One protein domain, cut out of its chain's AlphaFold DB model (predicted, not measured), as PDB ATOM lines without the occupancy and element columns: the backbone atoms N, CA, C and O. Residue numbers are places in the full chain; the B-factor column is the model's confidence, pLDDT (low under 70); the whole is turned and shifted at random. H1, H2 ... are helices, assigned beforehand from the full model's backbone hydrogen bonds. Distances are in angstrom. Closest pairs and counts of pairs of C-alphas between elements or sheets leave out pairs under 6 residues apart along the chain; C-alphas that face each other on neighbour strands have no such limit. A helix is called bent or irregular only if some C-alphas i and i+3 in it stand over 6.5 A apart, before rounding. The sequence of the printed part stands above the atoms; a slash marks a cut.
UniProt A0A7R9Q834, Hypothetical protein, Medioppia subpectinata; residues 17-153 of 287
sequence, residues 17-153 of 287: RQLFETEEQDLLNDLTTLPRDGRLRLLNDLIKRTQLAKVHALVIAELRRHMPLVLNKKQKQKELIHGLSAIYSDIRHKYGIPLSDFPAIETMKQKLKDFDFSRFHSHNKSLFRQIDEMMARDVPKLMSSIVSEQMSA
ATOM      1  N   ARG A  17     181.040 159.120 309.226       79.88
ATOM      2  CA  ARG A  17     181.452 158.535 307.936       79.88
ATOM      3  C   ARG A  17     180.416 158.789 306.840       79.88
ATOM      4  O   ARG A  17     180.770 159.252 305.766       79.88
ATOM      5  N   GLN A  18     179.144 158.583 307.177       76.19
ATOM      6  CA  GLN A  18     178.015 158.786 306.278       76.19
ATOM      7  C   GLN A  18     177.973 160.205 305.680       76.19
ATOM      8  O   GLN A  18     177.804 160.380 304.475       76.19
ATOM      9  N   LEU A  19     178.151 161.224 306.529       80.50
ATOM     10  CA  LEU A  19     178.163 162.625 306.111       80.50
ATOM     11  C   LEU A  19     179.349 162.910 305.185       80.50
ATOM     12  O   LEU A  19     179.170 163.534 304.148       80.50
ATOM     13  N   PHE A  20     180.543 162.431 305.543       84.31
ATOM     14  CA  PHE A  20     181.751 162.652 304.747       84.31
ATOM     15  C   PHE A  20     181.647 162.044 303.348       84.31
ATOM     16  O   PHE A  20     182.023 162.694 302.377       84.31
ATOM     17  N   GLU A  21     181.106 160.831 303.246       78.00
ATOM     18  CA  GLU A  21     180.897 160.140 301.969       78.00
ATOM     19  C   GLU A  21     179.826 160.840 301.116       78.00
ATOM     20  O   GLU A  21     179.993 160.975 299.904       78.00
ATOM     21  N   THR A  22     178.764 161.360 301.743       75.12
ATOM     22  CA  THR A  22     177.698 162.111 301.051       75.12
ATOM     23  C   THR A  22     178.236 163.421 300.466       75.12
ATOM     24  O   THR A  22     178.053 163.708 299.287       75.12
ATOM     25  N   GLU A  23     178.968 164.192 301.268       83.88
ATOM     26  CA  GLU A  23     179.548 165.473 300.853       83.88
ATOM     27  C   GLU A  23     180.676 165.293 299.820       83.88
ATOM     28  O   GLU A  23     180.864 166.145 298.949       83.88
ATOM     29  N   GLU A  24     181.423 164.184 299.885       83.94
ATOM     30  CA  GLU A  24     182.385 163.813 298.843       83.94
ATOM     31  C   GLU A  24     181.687 163.517 297.515       83.94
ATOM     32  O   GLU A  24     182.133 164.007 296.475       83.94
ATOM     33  N   GLN A  25     180.565 162.801 297.539       76.81
ATOM     34  CA  GLN A  25     179.781 162.530 296.338       76.81
ATOM     35  C   GLN A  25     179.201 163.805 295.726       76.81
ATOM     36  O   GLN A  25     179.294 163.995 294.511       76.81
ATOM     37  N   ASP A  26     178.634 164.685 296.547       79.69
ATOM     38  CA  ASP A  26     178.088 165.964 296.090       79.69
ATOM     39  C   ASP A  26     179.176 166.825 295.445       79.69
ATOM     40  O   ASP A  26     178.980 167.361 294.351       79.69
ATOM     41  N   LEU A  27     180.367 166.878 296.051       86.00
ATOM     42  CA  LEU A  27     181.518 167.549 295.454       86.00
ATOM     43  C   LEU A  27     181.887 166.938 294.098       86.00
ATOM     44  O   LEU A  27     182.097 167.669 293.130       86.00
ATOM     45  N   LEU A  28     182.001 165.611 294.012       82.31
ATOM     46  CA  LEU A  28     182.396 164.939 292.773       82.31
ATOM     47  C   LEU A  28     181.342 165.123 291.670       82.31
ATOM     48  O   LEU A  28     181.709 165.396 290.526       82.31
ATOM     49  N   ASN A  29     180.054 165.054 292.005       77.38
ATOM     50  CA  ASN A  29     178.952 165.347 291.088       77.38
ATOM     51  C   ASN A  29     179.010 166.794 290.585       77.38
ATOM     52  O   ASN A  29     178.892 167.034 289.385       77.38
ATOM     53  N   ASP A  30     179.260 167.762 291.460       80.81
ATOM     54  CA  ASP A  30     179.383 169.157 291.040       80.81
ATOM     55  C   ASP A  30     180.600 169.363 290.127       80.81
ATOM     56  O   ASP A  30     180.515 170.066 289.116       80.81
ATOM     57  N   LEU A  31     181.722 168.692 290.405       83.00
ATOM     58  CA  LEU A  31     182.911 168.739 289.554       83.00
ATOM     59  C   LEU A  31     182.667 168.138 288.162       83.00
ATOM     60  O   LEU A  31     183.167 168.697 287.182       83.00
ATOM     61  N   THR A  32     181.878 167.063 288.037       76.69
ATOM     62  CA  THR A  32     181.574 166.447 286.728       76.69
ATOM     63  C   THR A  32     180.726 167.337 285.824       76.69
ATOM     64  O   THR A  32     180.798 167.208 284.604       76.69
ATOM     65  N   THR A  33     179.995 168.312 286.371       74.56
ATOM     66  CA  THR A  33     179.240 169.285 285.558       74.56
ATOM     67  C   THR A  33     180.109 170.389 284.944       74.56
ATOM     68  O   THR A  33     179.719 171.013 283.952       74.56
ATOM     69  N   LEU A  34     181.320 170.618 285.466       81.06
ATOM     70  CA  LEU A  34     182.174 171.735 285.042       81.06
ATOM     71  C   LEU A  34     182.550 171.727 283.550       81.06
ATOM     72  O   LEU A  34     182.489 172.800 282.939       81.06
ATOM     73  N   PRO A  35     182.936 170.592 282.925       79.12
ATOM     74  CA  PRO A  35     183.271 170.569 281.502       79.12
ATOM     75  C   PRO A  35     182.075 170.945 280.626       79.12
ATOM     76  O   PRO A  35     182.236 171.669 279.640       79.12
ATOM     77  N   ARG A  36     180.872 170.511 281.022       76.81
ATOM     78  CA  ARG A  36     179.621 170.847 280.339       76.81
ATOM     79  C   ARG A  36     179.365 172.350 280.392       76.81
ATOM     80  O   ARG A  36     179.107 172.957 279.353       76.81
ATOM     81  N   ASP A  37     179.491 172.965 281.565       81.19
ATOM     82  CA  ASP A  37     179.111 174.368 281.788       81.19
ATOM     83  C   ASP A  37     180.226 175.387 281.507       81.19
ATOM     84  O   ASP A  37     179.981 176.600 281.467       81.19
ATOM     85  N   GLY A  38     181.451 174.926 281.244       85.19
ATOM     86  CA  GLY A  38     182.624 175.779 281.049       85.19
ATOM     87  C   GLY A  38     182.450 176.842 279.960       85.19
ATOM     88  O   GLY A  38     182.855 177.992 280.143       85.19
ATOM     89  N   ARG A  39     181.785 176.508 278.846       86.44
ATOM     90  CA  ARG A  39     181.536 177.456 277.743       86.44
ATOM     91  C   ARG A  39     180.530 178.545 278.111       86.44
ATOM     92  O   ARG A  39     180.762 179.708 277.780       86.44
ATOM     93  N   LEU A  40     179.452 178.198 278.818       88.44
ATOM     94  CA  LEU A  40     178.497 179.186 279.334       88.44
ATOM     95  C   LEU A  40     179.163 180.094 280.367       88.44
ATOM     96  O   LEU A  40     178.972 181.308 280.338       88.44
ATOM     97  N   ARG A  41     179.997 179.530 281.247       89.50
ATOM     98  CA  ARG A  41     180.762 180.306 282.227       89.50
ATOM     99  C   ARG A  41     181.717 181.291 281.555       89.50
ATOM    100  O   ARG A  41     181.711 182.466 281.912       89.50
ATOM    101  N   LEU A  42     182.469 180.846 280.548       91.88
ATOM    102  CA  LEU A  42     183.361 181.710 279.773       91.88
ATOM    103  C   LEU A  42     182.594 182.852 279.092       91.88
ATOM    104  O   LEU A  42     183.044 183.998 279.113       91.88
ATOM    105  N   LEU A  43     181.423 182.558 278.521       93.62
ATOM    106  CA  LEU A  43     180.565 183.570 277.907       93.62
ATOM    107  C   LEU A  43     180.042 184.578 278.943       93.62
ATOM    108  O   LEU A  43     180.084 185.785 278.703       93.62
ATOM    109  N   ASN A  44     179.630 184.114 280.122       92.00
ATOM    110  CA  ASN A  44     179.218 184.982 281.226       92.00
ATOM    111  C   ASN A  44     180.358 185.891 281.710       92.00
ATOM    112  O   ASN A  44     180.139 187.074 281.984       92.00
ATOM    113  N   ASP A  45     181.582 185.378 281.784       93.81
ATOM    114  CA  ASP A  45     182.747 186.174 282.172       93.81
ATOM    115  C   ASP A  45     183.133 187.189 281.082       93.81
ATOM    116  O   ASP A  45     183.497 188.328 281.399       93.81
ATOM    117  N   LEU A  46     182.961 186.844 279.801       94.81
ATOM    118  CA  LEU A  46     183.106 187.783 278.685       94.81
ATOM    119  C   LEU A  46     182.083 188.926 278.767       94.81
ATOM    120  O   LEU A  46     182.457 190.089 278.592       94.81
ATOM    121  N   ILE A  47     180.818 188.620 279.070       93.56
ATOM    122  CA  ILE A  47     179.753 189.616 279.269       93.56
ATOM    123  C   ILE A  47     180.141 190.595 280.381       93.56
ATOM    124  O   ILE A  47     180.149 191.811 280.164       93.56
ATOM    125  N   LYS A  48     180.528 190.073 281.552       92.56
ATOM    126  CA  LYS A  48     180.949 190.891 282.701       92.56
ATOM    127  C   LYS A  48     182.137 191.782 282.347       92.56
ATOM    128  O   LYS A  48     182.127 192.979 282.631       92.56
ATOM    129  N   ARG A  49     183.154 191.223 281.685       94.94
ATOM    130  CA  ARG A  49     184.349 191.971 281.270       94.94
ATOM    131  C   ARG A  49     184.023 193.058 280.250       94.94
ATOM    132  O   ARG A  49     184.590 194.146 280.328       94.94
ATOM    133  N   THR A  50     183.115 192.780 279.320       94.62
ATOM    134  CA  THR A  50     182.656 193.747 278.316       94.62
ATOM    135  C   THR A  50     181.953 194.928 278.976       94.62
ATOM    136  O   THR A  50     182.290 196.074 278.680       94.62
ATOM    137  N   GLN A  51     181.036 194.668 279.914       93.38
ATOM    138  CA  GLN A  51     180.364 195.726 280.673       93.38
ATOM    139  C   GLN A  51     181.365 196.565 281.467       93.38
ATOM    140  O   GLN A  51     181.380 197.788 281.338       93.38
ATOM    141  N   LEU A  52     182.284 195.921 282.192       94.44
ATOM    142  CA  LEU A  52     183.324 196.624 282.945       94.44
ATOM    143  C   LEU A  52     184.201 197.504 282.036       94.44
ATOM    144  O   LEU A  52     184.495 198.651 282.374       94.44
ATOM    145  N   ALA A  53     184.597 196.999 280.864       94.75
ATOM    146  CA  ALA A  53     185.379 197.758 279.889       94.75
ATOM    147  C   ALA A  53     184.595 198.957 279.330       94.75
ATOM    148  O   ALA A  53     185.147 200.057 279.231       94.75
ATOM    149  N   LYS A  54     183.306 198.771 279.016       94.75
ATOM    150  CA  LYS A  54     182.400 199.834 278.561       94.75
ATOM    151  C   LYS A  54     182.261 200.928 279.622       94.75
ATOM    152  O   LYS A  54     182.454 202.104 279.312       94.75
ATOM    153  N   VAL A  55     181.985 200.552 280.871       96.06
ATOM    154  CA  VAL A  55     181.868 201.481 282.008       96.06
ATOM    155  C   VAL A  55     183.170 202.239 282.222       96.06
ATOM    156  O   VAL A  55     183.166 203.467 282.302       96.06
ATOM    157  N   HIS A  56     184.302 201.536 282.238       96.19
ATOM    158  CA  HIS A  56     185.609 202.166 282.371       96.19
ATOM    159  C   HIS A  56     185.869 203.175 281.241       96.19
ATOM    160  O   HIS A  56     186.289 204.301 281.504       96.19
ATOM    161  N   ALA A  57     185.564 202.825 279.989       96.31
ATOM    162  CA  ALA A  57     185.704 203.737 278.857       96.31
ATOM    163  C   ALA A  57     184.812 204.987 278.987       96.31
ATOM    164  O   ALA A  57     185.258 206.083 278.645       96.31
ATOM    165  N   LEU A  58     183.589 204.857 279.518       96.56
ATOM    166  CA  LEU A  58     182.712 206.002 279.806       96.56
ATOM    167  C   LEU A  58     183.299 206.905 280.886       96.56
ATOM    168  O   LEU A  58     183.324 208.118 280.702       96.56
ATOM    169  N   VAL A  59     183.811 206.324 281.972       96.94
ATOM    170  CA  VAL A  59     184.465 207.076 283.051       96.94
ATOM    171  C   VAL A  59     185.638 207.882 282.500       96.94
ATOM    172  O   VAL A  59     185.706 209.089 282.713       96.94
ATOM    173  N   ILE A  60     186.533 207.248 281.740       97.12
ATOM    174  CA  ILE A  60     187.696 207.919 281.145       97.12
ATOM    175  C   ILE A  60     187.270 209.036 280.181       97.12
ATOM    176  O   ILE A  60     187.819 210.139 280.240       97.12
ATOM    177  N   ALA A  61     186.270 208.786 279.331       96.50
ATOM    178  CA  ALA A  61     185.755 209.788 278.402       96.50
ATOM    179  C   ALA A  61     185.108 210.982 279.124       96.50
ATOM    180  O   ALA A  61     185.288 212.125 278.700       96.50
ATOM    181  N   GLU A  62     184.388 210.738 280.219       96.19
ATOM    182  CA  GLU A  62     183.749 211.783 281.017       96.19
ATOM    183  C   GLU A  62     184.795 212.621 281.763       96.19
ATOM    184  O   GLU A  62     184.764 213.849 281.696       96.19
ATOM    185  N   LEU A  63     185.807 211.985 282.364       96.62
ATOM    186  CA  LEU A  63     186.953 212.687 282.950       96.62
ATOM    187  C   LEU A  63     187.652 213.571 281.910       96.62
ATOM    188  O   LEU A  63     187.907 214.746 282.172       96.62
ATOM    189  N   ARG A  64     187.894 213.046 280.702       96.06
ATOM    190  CA  ARG A  64     188.489 213.807 279.594       96.06
ATOM    191  C   ARG A  64     187.636 215.003 279.171       96.06
ATOM    192  O   ARG A  64     188.196 216.037 278.797       96.06
ATOM    193  N   ARG A  65     186.309 214.860 279.195       95.19
ATOM    194  CA  ARG A  65     185.339 215.900 278.815       95.19
ATOM    195  C   ARG A  65     185.380 217.100 279.761       95.19
ATOM    196  O   ARG A  65     185.217 218.225 279.301       95.19
ATOM    197  N   HIS A  66     185.624 216.868 281.051       94.56
ATOM    198  CA  HIS A  66     185.694 217.919 282.076       94.56
ATOM    199  C   HIS A  66     187.075 218.578 282.219       94.56
ATOM    200  O   HIS A  66     187.223 219.518 283.005       94.56
ATOM    201  N   MET A  67     188.093 218.107 281.491       95.31
ATOM    202  CA  MET A  67     189.437 218.685 281.552       95.31
ATOM    203  C   MET A  67     189.547 219.994 280.752       95.31
ATOM    204  O   MET A  67     189.165 220.027 279.579       95.31
ATOM    205  N   PRO A  68     190.134 221.062 281.329       93.06
ATOM    206  CA  PRO A  68     190.370 222.318 280.630       93.06
ATOM    207  C   PRO A  68     191.499 222.184 279.601       93.06
ATOM    208  O   PRO A  68     192.448 221.417 279.775       93.06
ATOM    209  N   LEU A  69     191.434 222.989 278.537       87.25
ATOM    210  CA  LEU A  69     192.411 222.941 277.445       87.25
ATOM    211  C   LEU A  69     193.796 223.475 277.847       87.25
ATOM    212  O   LEU A  69     194.805 222.930 277.396       87.25
ATOM    213  N   VAL A  70     193.867 224.494 278.716       79.88
ATOM    214  CA  VAL A  70     195.113 225.254 278.944       79.88
ATOM    215  C   VAL A  70     195.484 225.383 280.428       79.88
ATOM    216  O   VAL A  70     196.496 224.819 280.836       79.88
ATOM    217  N   LEU A  71     194.683 226.063 281.255       87.56
ATOM    218  CA  LEU A  71     195.049 226.408 282.640       87.56
ATOM    219  C   LEU A  71     194.410 225.475 283.687       87.56
ATOM    220  O   LEU A  71     193.382 224.853 283.440       87.56
ATOM    221  N   ASN A  72     195.026 225.384 284.873       90.44
ATOM    222  CA  ASN A  72     194.514 224.690 286.072       90.44
ATOM    223  C   ASN A  72     194.251 223.173 285.950       90.44
ATOM    224  O   ASN A  72     193.522 222.600 286.760       90.44
ATOM    225  N   LYS A  73     194.905 222.484 285.004       92.06
ATOM    226  CA  LYS A  73     194.735 221.036 284.756       92.06
ATOM    227  C   LYS A  73     194.941 220.162 286.000       92.06
ATOM    228  O   LYS A  73     194.096 219.327 286.305       92.06
ATOM    229  N   LYS A  74     196.025 220.386 286.755       92.88
ATOM    230  CA  LYS A  74     196.336 219.608 287.973       92.88
ATOM    231  C   LYS A  74     195.281 219.783 289.067       92.88
ATOM    232  O   LYS A  74     194.924 218.816 289.734       92.88
ATOM    233  N   GLN A  75     194.794 221.010 289.248       95.00
ATOM    234  CA  GLN A  75     193.759 221.309 290.232       95.00
ATOM    235  C   GLN A  75     192.435 220.655 289.824       95.00
ATOM    236  O   GLN A  75     191.845 219.926 290.620       95.00
ATOM    237  N   LYS A  76     192.042 220.792 288.549       96.12
ATOM    238  CA  LYS A  76     190.834 220.146 288.029       96.12
ATOM    239  C   LYS A  76     190.886 218.623 288.149       96.12
ATOM    240  O   LYS A  76     189.895 218.008 288.521       96.12
ATOM    241  N   GLN A  77     192.036 218.003 287.888       96.62
ATOM    242  CA  GLN A  77     192.208 216.560 288.056       96.62
ATOM    243  C   GLN A  77     191.966 216.119 289.508       96.62
ATOM    244  O   GLN A  77     191.248 215.146 289.733       96.62
ATOM    245  N   LYS A  78     192.507 216.841 290.500       96.88
ATOM    246  CA  LYS A  78     192.252 216.548 291.922       96.88
ATOM    247  C   LYS A  78     190.766 216.664 292.270       96.88
ATOM    248  O   LYS A  78     190.240 215.784 292.946       96.88
ATOM    249  N   GLU A  79     190.095 217.704 291.775       97.38
ATOM    250  CA  GLU A  79     188.649 217.892 291.952       97.38
ATOM    251  C   GLU A  79     187.843 216.740 291.345       97.38
ATOM    252  O   GLU A  79     186.960 216.197 292.004       97.38
ATOM    253  N   LEU A  80     188.174 216.315 290.121       97.56
ATOM    254  CA  LEU A  80     187.498 215.208 289.438       97.56
ATOM    255  C   LEU A  80     187.714 213.864 290.147       97.56
ATOM    256  O   LEU A  80     186.784 213.068 290.239       97.56
ATOM    257  N   ILE A  81     188.915 213.610 290.681       97.62
ATOM    258  CA  ILE A  81     189.200 212.406 291.479       97.62
ATOM    259  C   ILE A  81     188.397 212.430 292.787       97.62
ATOM    260  O   ILE A  81     187.807 211.418 293.166       97.62
ATOM    261  N   HIS A  82     188.340 213.571 293.478       97.38
ATOM    262  CA  HIS A  82     187.549 213.704 294.703       97.38
ATOM    263  C   HIS A  82     186.047 213.514 294.425       97.38
ATOM    264  O   HIS A  82     185.379 212.750 295.122       97.38
ATOM    265  N   GLY A  83     185.546 214.124 293.347       97.25
ATOM    266  CA  GLY A  83     184.161 214.046 292.882       97.25
ATOM    267  C   GLY A  83     183.800 212.798 292.067       97.25
ATOM    268  O   GLY A  83     182.729 212.771 291.463       97.25
ATOM    269  N   LEU A  84     184.643 211.757 292.036       97.75
ATOM    270  CA  LEU A  84     184.442 210.580 291.174       97.75
ATOM    271  C   LEU A  84     183.091 209.879 291.402       97.75
ATOM    272  O   LEU A  84     182.493 209.370 290.460       97.75
ATOM    273  N   SER A  85     182.577 209.899 292.637       97.00
ATOM    274  CA  SER A  85     181.265 209.322 292.959       97.00
ATOM    275  C   SER A  85     180.116 210.019 292.224       97.00
ATOM    276  O   SER A  85     179.172 209.354 291.803       97.00
ATOM    277  N   ALA A  86     180.190 211.342 292.048       96.88
ATOM    278  CA  ALA A  86     179.185 212.090 291.298       96.88
ATOM    279  C   ALA A  86     179.250 211.730 289.808       96.88
ATOM    280  O   ALA A  86     178.225 211.439 289.203       96.88
ATOM    281  N   ILE A  87     180.464 211.608 289.255       96.94
ATOM    282  CA  ILE A  87     180.680 211.169 287.867       96.94
ATOM    283  C   ILE A  87     180.082 209.775 287.632       96.94
ATOM    284  O   ILE A  87     179.437 209.539 286.613       96.94
ATOM    285  N   TYR A  88     180.261 208.847 288.576       97.50
ATOM    286  CA  TYR A  88     179.653 207.515 288.488       97.50
ATOM    287  C   TYR A  88     178.128 207.591 288.503       97.50
ATOM    288  O   TYR A  88     177.480 206.930 287.693       97.50
ATOM    289  N   SER A  89     177.559 208.422 289.381       96.62
ATOM    290  CA  SER A  89     176.115 208.657 289.440       96.62
ATOM    291  C   SER A  89     175.580 209.196 288.111       96.62
ATOM    292  O   SER A  89     174.621 208.649 287.567       96.62
ATOM    293  N   ASP A  90     176.247 210.195 287.532       95.81
ATOM    294  CA  ASP A  90     175.861 210.793 286.252       95.81
ATOM    295  C   ASP A  90     175.896 209.769 285.112       95.81
ATOM    296  O   ASP A  90     174.947 209.667 284.333       95.81
ATOM    297  N   ILE A  91     176.963 208.965 285.028       95.94
ATOM    298  CA  ILE A  91     177.087 207.900 284.023       95.94
ATOM    299  C   ILE A  91     175.986 206.855 284.222       95.94
ATOM    300  O   ILE A  91     175.334 206.462 283.254       95.94
ATOM    301  N   ARG A  92     175.735 206.431 285.464       95.88
ATOM    302  CA  ARG A  92     174.670 205.477 285.791       95.88
ATOM    303  C   ARG A  92     173.310 205.974 285.312       95.88
ATOM    304  O   ARG A  92     172.613 205.231 284.628       95.88
ATOM    305  N   HIS A  93     172.943 207.214 285.630       95.88
ATOM    306  CA  HIS A  93     171.652 207.772 285.226       95.88
ATOM    307  C   HIS A  93     171.554 207.973 283.713       95.88
ATOM    308  O   HIS A  93     170.532 207.647 283.117       95.88
ATOM    309  N   LYS A  94     172.624 208.461 283.079       94.31
ATOM    310  CA  LYS A  94     172.641 208.755 281.644       94.31
ATOM    311  C   LYS A  94     172.598 207.506 280.763       94.31
ATOM    312  O   LYS A  94     172.002 207.548 279.692       94.31
ATOM    313  N   TYR A  95     173.255 206.428 281.183       91.19
ATOM    314  CA  TYR A  95     173.408 205.208 280.382       91.19
ATOM    315  C   TYR A  95     172.628 204.005 280.933       91.19
ATOM    316  O   TYR A  95     172.684 202.935 280.335       91.19
ATOM    317  N   GLY A  96     171.912 204.158 282.052       92.69
ATOM    318  CA  GLY A  96     171.120 203.087 282.664       92.69
ATOM    319  C   GLY A  96     171.958 201.935 283.227       92.69
ATOM    320  O   GLY A  96     171.517 200.791 283.197       92.69
ATOM    321  N   ILE A  97     173.174 202.215 283.709       92.69
ATOM    322  CA  ILE A  97     174.132 201.186 284.143       92.69
ATOM    323  C   ILE A  97     174.023 200.956 285.662       92.69
ATOM    324  O   ILE A  97     174.107 201.925 286.424       92.69
ATOM    325  N   PRO A  98     173.877 199.707 286.141       91.69
ATOM    326  CA  PRO A  98     173.925 199.376 287.565       91.69
ATOM    327  C   PRO A  98     175.236 199.799 288.240       91.69
ATOM    328  O   PRO A  98     176.308 199.717 287.651       91.69
ATOM    329  N   LEU A  99     175.176 200.186 289.521       90.88
ATOM    330  CA  LEU A  99     176.378 200.554 290.284       90.88
ATOM    331  C   LEU A  99     177.352 199.371 290.460       90.88
ATOM    332  O   LEU A  99     178.554 199.591 290.570       90.88
ATOM    333  N   SER A 100     176.850 198.131 290.450       90.25
ATOM    334  CA  SER A 100     177.654 196.904 290.554       90.25
ATOM    335  C   SER A 100     178.675 196.736 289.431       90.25
ATOM    336  O   SER A 100     179.663 196.032 289.615       90.25
ATOM    337  N   ASP A 101     178.444 197.379 288.286       91.56
ATOM    338  CA  ASP A 101     179.303 197.256 287.106       91.56
ATOM    339  C   ASP A 101     180.449 198.281 287.123       91.56
ATOM    340  O   ASP A 101     181.344 198.249 286.273       91.56
ATOM    341  N   PHE A 102     180.435 199.202 288.092       95.31
ATOM    342  CA  PHE A 102     181.479 200.202 288.251       95.31
ATOM    343  C   PHE A 102     182.662 199.650 289.056       95.31
ATOM    344  O   PHE A 102     182.474 198.936 290.043       95.31
ATOM    345  N   PRO A 103     183.902 200.027 288.689       94.88
ATOM    346  CA  PRO A 103     185.073 199.748 289.511       94.88
ATOM    347  C   PRO A 103     184.922 200.307 290.931       94.88
ATOM    348  O   PRO A 103     184.277 201.332 291.141       94.88
ATOM    349  N   ALA A 104     185.589 199.696 291.910       95.38
ATOM    350  CA  ALA A 104     185.619 200.238 293.265       95.38
ATOM    351  C   ALA A 104     186.189 201.670 293.269       95.38
ATOM    352  O   ALA A 104     187.304 201.906 292.790       95.38
ATOM    353  N   ILE A 105     185.427 202.617 293.830       95.75
ATOM    354  CA  ILE A 105     185.735 204.055 293.786       95.75
ATOM    355  C   ILE A 105     187.130 204.341 294.342       95.75
ATOM    356  O   ILE A 105     187.908 205.035 293.697       95.75
ATOM    357  N   GLU A 106     187.471 203.792 295.508       96.50
ATOM    358  CA  GLU A 106     188.756 204.078 296.156       96.50
ATOM    359  C   GLU A 106     189.942 203.521 295.359       96.50
ATOM    360  O   GLU A 106     190.928 204.227 295.135       96.50
ATOM    361  N   THR A 107     189.815 202.308 294.812       96.56
ATOM    362  CA  THR A 107     190.822 201.734 293.906       96.56
ATOM    363  C   THR A 107     190.980 202.579 292.642       96.56
ATOM    364  O   THR A 107     192.103 202.823 292.195       96.56
ATOM    365  N   MET A 108     189.875 203.060 292.065       97.31
ATOM    366  CA  MET A 108     189.908 203.912 290.877       97.31
ATOM    367  C   MET A 108     190.550 205.270 291.185       97.31
ATOM    368  O   MET A 108     191.430 205.707 290.447       97.31
ATOM    369  N   LYS A 109     190.184 205.914 292.302       97.62
ATOM    370  CA  LYS A 109     190.791 207.173 292.764       97.62
ATOM    371  C   LYS A 109     192.296 207.044 292.951       97.62
ATOM    372  O   LYS A 109     193.022 207.961 292.578       97.62
ATOM    373  N   GLN A 110     192.761 205.940 293.539       97.44
ATOM    374  CA  GLN A 110     194.188 205.695 293.735       97.44
ATOM    375  C   GLN A 110     194.911 205.604 292.391       97.44
ATOM    376  O   GLN A 110     195.850 206.362 292.173       97.44
ATOM    377  N   LYS A 111     194.427 204.756 291.477       96.88
ATOM    378  CA  LYS A 111     195.046 204.558 290.158       96.88
ATOM    379  C   LYS A 111     195.025 205.822 289.300       96.88
ATOM    380  O   LYS A 111     196.002 206.121 288.631       96.88
ATOM    381  N   LEU A 112     193.936 206.591 289.328       97.25
ATOM    382  CA  LEU A 112     193.786 207.808 288.523       97.25
ATOM    383  C   LEU A 112     194.795 208.917 288.872       97.25
ATOM    384  O   LEU A 112     195.014 209.807 288.051       97.25
ATOM    385  N   LYS A 113     195.421 208.889 290.057       95.94
ATOM    386  CA  LYS A 113     196.461 209.864 290.433       95.94
ATOM    387  C   LYS A 113     197.692 209.787 289.526       95.94
ATOM    388  O   LYS A 113     198.339 210.810 289.325       95.94
ATOM    389  N   ASP A 114     197.958 208.617 288.952       96.19
ATOM    390  CA  ASP A 114     199.171 208.337 288.177       96.19
ATOM    391  C   ASP A 114     199.034 208.681 286.681       96.19
ATOM    392  O   ASP A 114     199.975 208.505 285.907       96.19
ATOM    393  N   PHE A 115     197.875 209.189 286.248       95.75
ATOM    394  CA  PHE A 115     197.586 209.485 284.840       95.75
ATOM    395  C   PHE A 115     197.334 210.976 284.593       95.75
ATOM    396  O   PHE A 115     196.745 211.662 285.423       95.75
ATOM    397  N   ASP A 116     197.708 211.476 283.410       94.62
ATOM    398  CA  ASP A 116     197.305 212.807 282.927       94.62
ATOM    399  C   ASP A 116     195.992 212.707 282.146       94.62
ATOM    400  O   ASP A 116     195.942 212.173 281.033       94.62
ATOM    401  N   PHE A 117     194.930 213.279 282.711       95.88
ATOM    402  CA  PHE A 117     193.590 213.202 282.131       95.88
ATOM    403  C   PHE A 117     193.474 213.937 280.791       95.88
ATOM    404  O   PHE A 117     192.570 213.657 280.005       95.88
ATOM    405  N   SER A 118     194.389 214.858 280.485       92.38
ATOM    406  CA  SER A 118     194.422 215.573 279.201       92.38
ATOM    407  C   SER A 118     194.736 214.636 278.030       92.38
ATOM    408  O   SER A 118     194.327 214.903 276.898       92.38
ATOM    409  N   ARG A 119     195.453 213.537 278.309       94.31
ATOM    410  CA  ARG A 119     195.867 212.518 277.333       94.31
ATOM    411  C   ARG A 119     194.830 211.419 277.135       94.31
ATOM    412  O   ARG A 119     195.013 210.561 276.277       94.31
ATOM    413  N   PHE A 120     193.758 211.418 277.922       96.25
ATOM    414  CA  PHE A 120     192.680 210.459 277.752       96.25
ATOM    415  C   PHE A 120     191.958 210.654 276.420       96.25
ATOM    416  O   PHE A 120     191.830 211.764 275.898       96.25
ATOM    417  N   HIS A 121     191.464 209.541 275.887       93.88
ATOM    418  CA  HIS A 121     190.668 209.525 274.673       93.88
ATOM    419  C   HIS A 121     189.247 210.015 274.962       93.88
ATOM    420  O   HIS A 121     188.689 209.777 276.035       93.88
ATOM    421  N   SER A 122     188.659 210.708 273.991       93.38
ATOM    422  CA  SER A 122     187.251 211.088 274.027       93.38
ATOM    423  C   SER A 122     186.347 209.895 273.695       93.38
ATOM    424  O   SER A 122     186.792 208.832 273.259       93.38
ATOM    425  N   HIS A 123     185.046 210.075 273.912       91.69
ATOM    426  CA  HIS A 123     184.043 209.051 273.645       91.69
ATOM    427  C   HIS A 123     184.020 208.633 272.160       91.69
ATOM    428  O   HIS A 123     183.711 209.442 271.283       91.69
ATOM    429  N   ASN A 124     184.290 207.352 271.882       93.69
ATOM    430  CA  ASN A 124     184.271 206.789 270.529       93.69
ATOM    431  C   ASN A 124     182.938 206.085 270.229       93.69
ATOM    432  O   ASN A 124     182.764 204.905 270.526       93.69
ATOM    433  N   LYS A 125     182.014 206.791 269.572       93.25
ATOM    434  CA  LYS A 125     180.670 206.273 269.258       93.25
ATOM    435  C   LYS A 125     180.679 204.958 268.465       93.25
ATOM    436  O   LYS A 125     179.806 204.124 268.678       93.25
ATOM    437  N   SER A 126     181.651 204.765 267.566       95.44
ATOM    438  CA  SER A 126     181.733 203.560 266.727       95.44
ATOM    439  C   SER A 126     182.050 202.315 267.555       95.44
ATOM    440  O   SER A 126     181.370 201.301 267.421       95.44
ATOM    441  N   LEU A 127     183.032 202.406 268.457       93.81
ATOM    442  CA  LEU A 127     183.406 201.289 269.331       93.81
ATOM    443  C   LEU A 127     182.290 200.935 270.318       93.81
ATOM    444  O   LEU A 127     182.008 199.760 270.528       93.81
ATOM    445  N   PHE A 128     181.622 201.942 270.886       93.94
ATOM    446  CA  PHE A 128     180.477 201.714 271.770       93.94
ATOM    447  C   PHE A 128     179.325 201.017 271.044       93.94
ATOM    448  O   PHE A 128     178.775 200.057 271.575       93.94
ATOM    449  N   ARG A 129     179.023 201.431 269.806       94.62
ATOM    450  CA  ARG A 129     178.008 200.769 268.981       94.62
ATOM    451  C   ARG A 129     178.345 199.298 268.723       94.62
ATOM    452  O   ARG A 129     177.467 198.462 268.870       94.62
ATOM    453  N   GLN A 130     179.599 198.975 268.400       95.44
ATOM    454  CA  GLN A 130     180.022 197.581 268.191       95.44
ATOM    455  C   GLN A 130     179.850 196.724 269.452       95.44
ATOM    456  O   GLN A 130     179.382 195.591 269.368       95.44
ATOM    457  N   ILE A 131     180.187 197.268 270.628       94.56
ATOM    458  CA  ILE A 131     179.962 196.589 271.912       94.56
ATOM    459  C   ILE A 131     178.464 196.349 272.138       94.56
ATOM    460  O   ILE A 131     178.070 195.246 272.511       94.56
ATOM    461  N   ASP A 132     177.634 197.362 271.901       93.25
ATOM    462  CA  ASP A 132     176.188 197.272 272.109       93.25
ATOM    463  C   ASP A 132     175.530 196.273 271.147       93.25
ATOM    464  O   ASP A 132     174.699 195.471 271.572       93.25
ATOM    465  N   GLU A 133     175.946 196.252 269.879       95.94
ATOM    466  CA  GLU A 133     175.493 195.280 268.876       95.94
ATOM    467  C   GLU A 133     175.881 193.844 269.258       95.94
ATOM    468  O   GLU A 133     175.028 192.952 269.245       95.94
ATOM    469  N   MET A 134     177.134 193.627 269.670       95.75
ATOM    470  CA  MET A 134     177.608 192.318 270.128       95.75
ATOM    471  C   MET A 134     176.790 191.822 271.329       95.75
ATOM    472  O   MET A 134     176.349 190.671 271.356       95.75
ATOM    473  N   MET A 135     176.550 192.693 272.313       93.62
ATOM    474  CA  MET A 135     175.784 192.365 273.517       93.62
ATOM    475  C   MET A 135     174.302 192.096 273.223       93.62
ATOM    476  O   MET A 135     173.712 191.208 273.833       93.62
ATOM    477  N   ALA A 136     173.699 192.845 272.297       95.00
ATOM    478  CA  ALA A 136     172.278 192.729 271.973       95.00
ATOM    479  C   ALA A 136     171.961 191.572 271.016       95.00
ATOM    480  O   ALA A 136     170.855 191.032 271.064       95.00
ATOM    481  N   ARG A 137     172.898 191.193 270.136       95.25
ATOM    482  CA  ARG A 137     172.642 190.219 269.065       95.25
ATOM    483  C   ARG A 137     173.475 188.952 269.181       95.25
ATOM    484  O   ARG A 137     172.925 187.850 269.157       95.25
ATOM    485  N   ASP A 138     174.789 189.096 269.285       95.69
ATOM    486  CA  ASP A 138     175.699 187.963 269.129       95.69
ATOM    487  C   ASP A 138     175.782 187.129 270.417       95.69
ATOM    488  O   ASP A 138     175.734 185.900 270.358       95.69
ATOM    489  N   VAL A 139     175.797 187.776 271.588       95.75
ATOM    490  CA  VAL A 139     175.790 187.094 272.896       95.75
ATOM    491  C   VAL A 139     174.544 186.213 273.093       95.75
ATOM    492  O   VAL A 139     174.719 185.027 273.384       95.75
ATOM    493  N   PRO A 140     173.297 186.699 272.902       95.75
ATOM    494  CA  PRO A 140     172.110 185.849 273.024       95.75
ATOM    495  C   PRO A 140     172.113 184.667 272.050       95.75
ATOM    496  O   PRO A 140     171.716 183.562 272.422       95.75
ATOM    497  N   LYS A 141     172.606 184.872 270.821       94.88
ATOM    498  CA  LYS A 141     172.741 183.806 269.820       94.88
ATOM    499  C   LYS A 141     173.749 182.738 270.253       94.88
ATOM    500  O   LYS A 141     173.512 181.551 270.042       94.88
ATOM    501  N   LEU A 142     174.867 183.137 270.856       94.44
ATOM    502  CA  LEU A 142     175.844 182.195 271.404       94.44
ATOM    503  C   LEU A 142     175.279 181.437 272.607       94.44
ATOM    504  O   LEU A 142     175.431 180.220 272.661       94.44
ATOM    505  N   MET A 143     174.577 182.117 273.519       91.88
ATOM    506  CA  MET A 143     173.906 181.478 274.659       91.88
ATOM    507  C   MET A 143     172.945 180.375 274.196       91.88
ATOM    508  O   MET A 143     173.035 179.248 274.676       91.88
ATOM    509  N   SER A 144     172.065 180.668 273.230       92.75
ATOM    510  CA  SER A 144     171.110 179.675 272.720       92.75
ATOM    511  C   SER A 144     171.796 178.518 271.995       92.75
ATOM    512  O   SER A 144     171.402 177.367 272.171       92.75
ATOM    513  N   SER A 145     172.854 178.805 271.230       91.88
ATOM    514  CA  SER A 145     173.627 177.778 270.523       91.88
ATOM    515  C   SER A 145     174.332 176.830 271.496       91.88
ATOM    516  O   SER A 145     174.274 175.619 271.303       91.88
ATOM    517  N   ILE A 146     174.945 177.356 272.564       89.62
ATOM    518  CA  ILE A 146     175.621 176.539 273.584       89.62
ATOM    519  C   ILE A 146     174.611 175.648 274.315       89.62
ATOM    520  O   ILE A 146     174.859 174.456 274.463       89.62
ATOM    521  N   VAL A 147     173.459 176.191 274.723       87.50
ATOM    522  CA  VAL A 147     172.408 175.396 275.384       87.50
ATOM    523  C   VAL A 147     171.882 174.300 274.454       87.50
ATOM    524  O   VAL A 147     171.737 173.156 274.875       87.50
ATOM    525  N   SER A 148     171.640 174.617 273.179       87.69
ATOM    526  CA  SER A 148     171.190 173.624 272.198       87.69
ATOM    527  C   SER A 148     172.204 172.495 272.010       87.69
ATOM    528  O   SER A 148     171.802 171.339 271.916       87.69
ATOM    529  N   GLU A 149     173.498 172.814 271.966       85.81
ATOM    530  CA  GLU A 149     174.586 171.833 271.860       85.81
ATOM    531  C   GLU A 149     174.665 170.941 273.109       85.81
ATOM    532  O   GLU A 149     174.754 169.722 273.005       85.81
ATOM    533  N   GLN A 150     174.531 171.528 274.302       82.69
ATOM    534  CA  GLN A 150     174.485 170.784 275.565       82.69
ATOM    535  C   GLN A 150     173.252 169.874 275.700       82.69
ATOM    536  O   GLN A 150     173.268 168.957 276.524       82.69
ATOM    537  N   MET A 151     172.163 170.156 274.975       80.12
ATOM    538  CA  MET A 151     170.950 169.329 274.957       80.12
ATOM    539  C   MET A 151     171.020 168.192 273.934       80.12
ATOM    540  O   MET A 151     170.344 167.183 274.124       80.12
ATOM    541  N   SER A 152     171.795 168.350 272.858       82.38
ATOM    542  CA  SER A 152     171.974 167.327 271.820       82.38
ATOM    543  C   SER A 152     173.195 166.431 272.039       82.38
ATOM    544  O   SER A 152     173.317 165.402 271.374       82.38
ATOM    545  N   ALA A 153     174.095 166.808 272.949       77.19
ATOM    546  CA  ALA A 153     175.274 166.026 273.278       77.19
ATOM    547  C   ALA A 153     174.906 164.639 273.857       77.19
ATOM    548  O   ALA A 153     173.957 164.532 274.642       77.19
TER     549      ALA A 153
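Overview. This is residues 17 to 153 of the 287 residues of the protein "Hypothetical protein" of Medioppia subpectinata (UniProt A0A7R9Q834). Two long helices, H1 and H5, run side by side in opposite directions; short helices H2, H3 and H4 form a small head at one end, while residues 17 to 35 of H1 stick out at the other. The printed part has 137 residues, with five named helices, H1 to H5 in order, and no named strand: all helix. It is only just extended, close to loose: radius of gyration of the C-alphas 21.5 A, spans 71 by 40 by 24 A.

Arrangement. Start at H1, residues 17 to 65, one helix by its hydrogen bonds but bent: C-alphas 36 and 39 are 7.4 A apart. Its arm H1b, residues 39 to 65, touches H5b, residues 139 to 152, at a shallow tilt of 7 degrees, opposite ways; the closest C-alphas, Leu 40 and Met 143, are 6.9 A apart. H1b also touches H3, residues 84 to 95, at a steep tilt of 67 degrees, closest at C-alphas Val 59 and Tyr 88, 7.3 A. H4, residues 105 to 112, only just touches H2, residues 73 to 82, with 3 pairs of C-alphas within 8 A; the closest, Ile 81 and Lys 109, are 5.6 A apart. Every O i to N i+4 pair is within hydrogen-bond range in H1b, H2, H3, H4, H5a, residues 125 to 136, and H5b; in H1a, residues 17 to 36, 13 of 16 are.

Along the chain. Find C-alpha 17 at (181.452, 158.535, 307.936), where irregular H1a begins, C-alphas 32 and 35 being 6.9 A apart; H1b spans 38.6 A. H5, by its hydrogen bonds one helix of residues 125 to 152, is bent, C-alphas 136 and 139 being 6.7 A apart, and ends at C-alpha 152, (171.974, 167.327, 271.820).

Size, cuts and confidence. The C-alphas of Arg 17 and Val 70 are farthest apart, 74.0 A. The printed part has no cut; the link H4 to H5 is long, and no printed residue is under 70 in pLDDT.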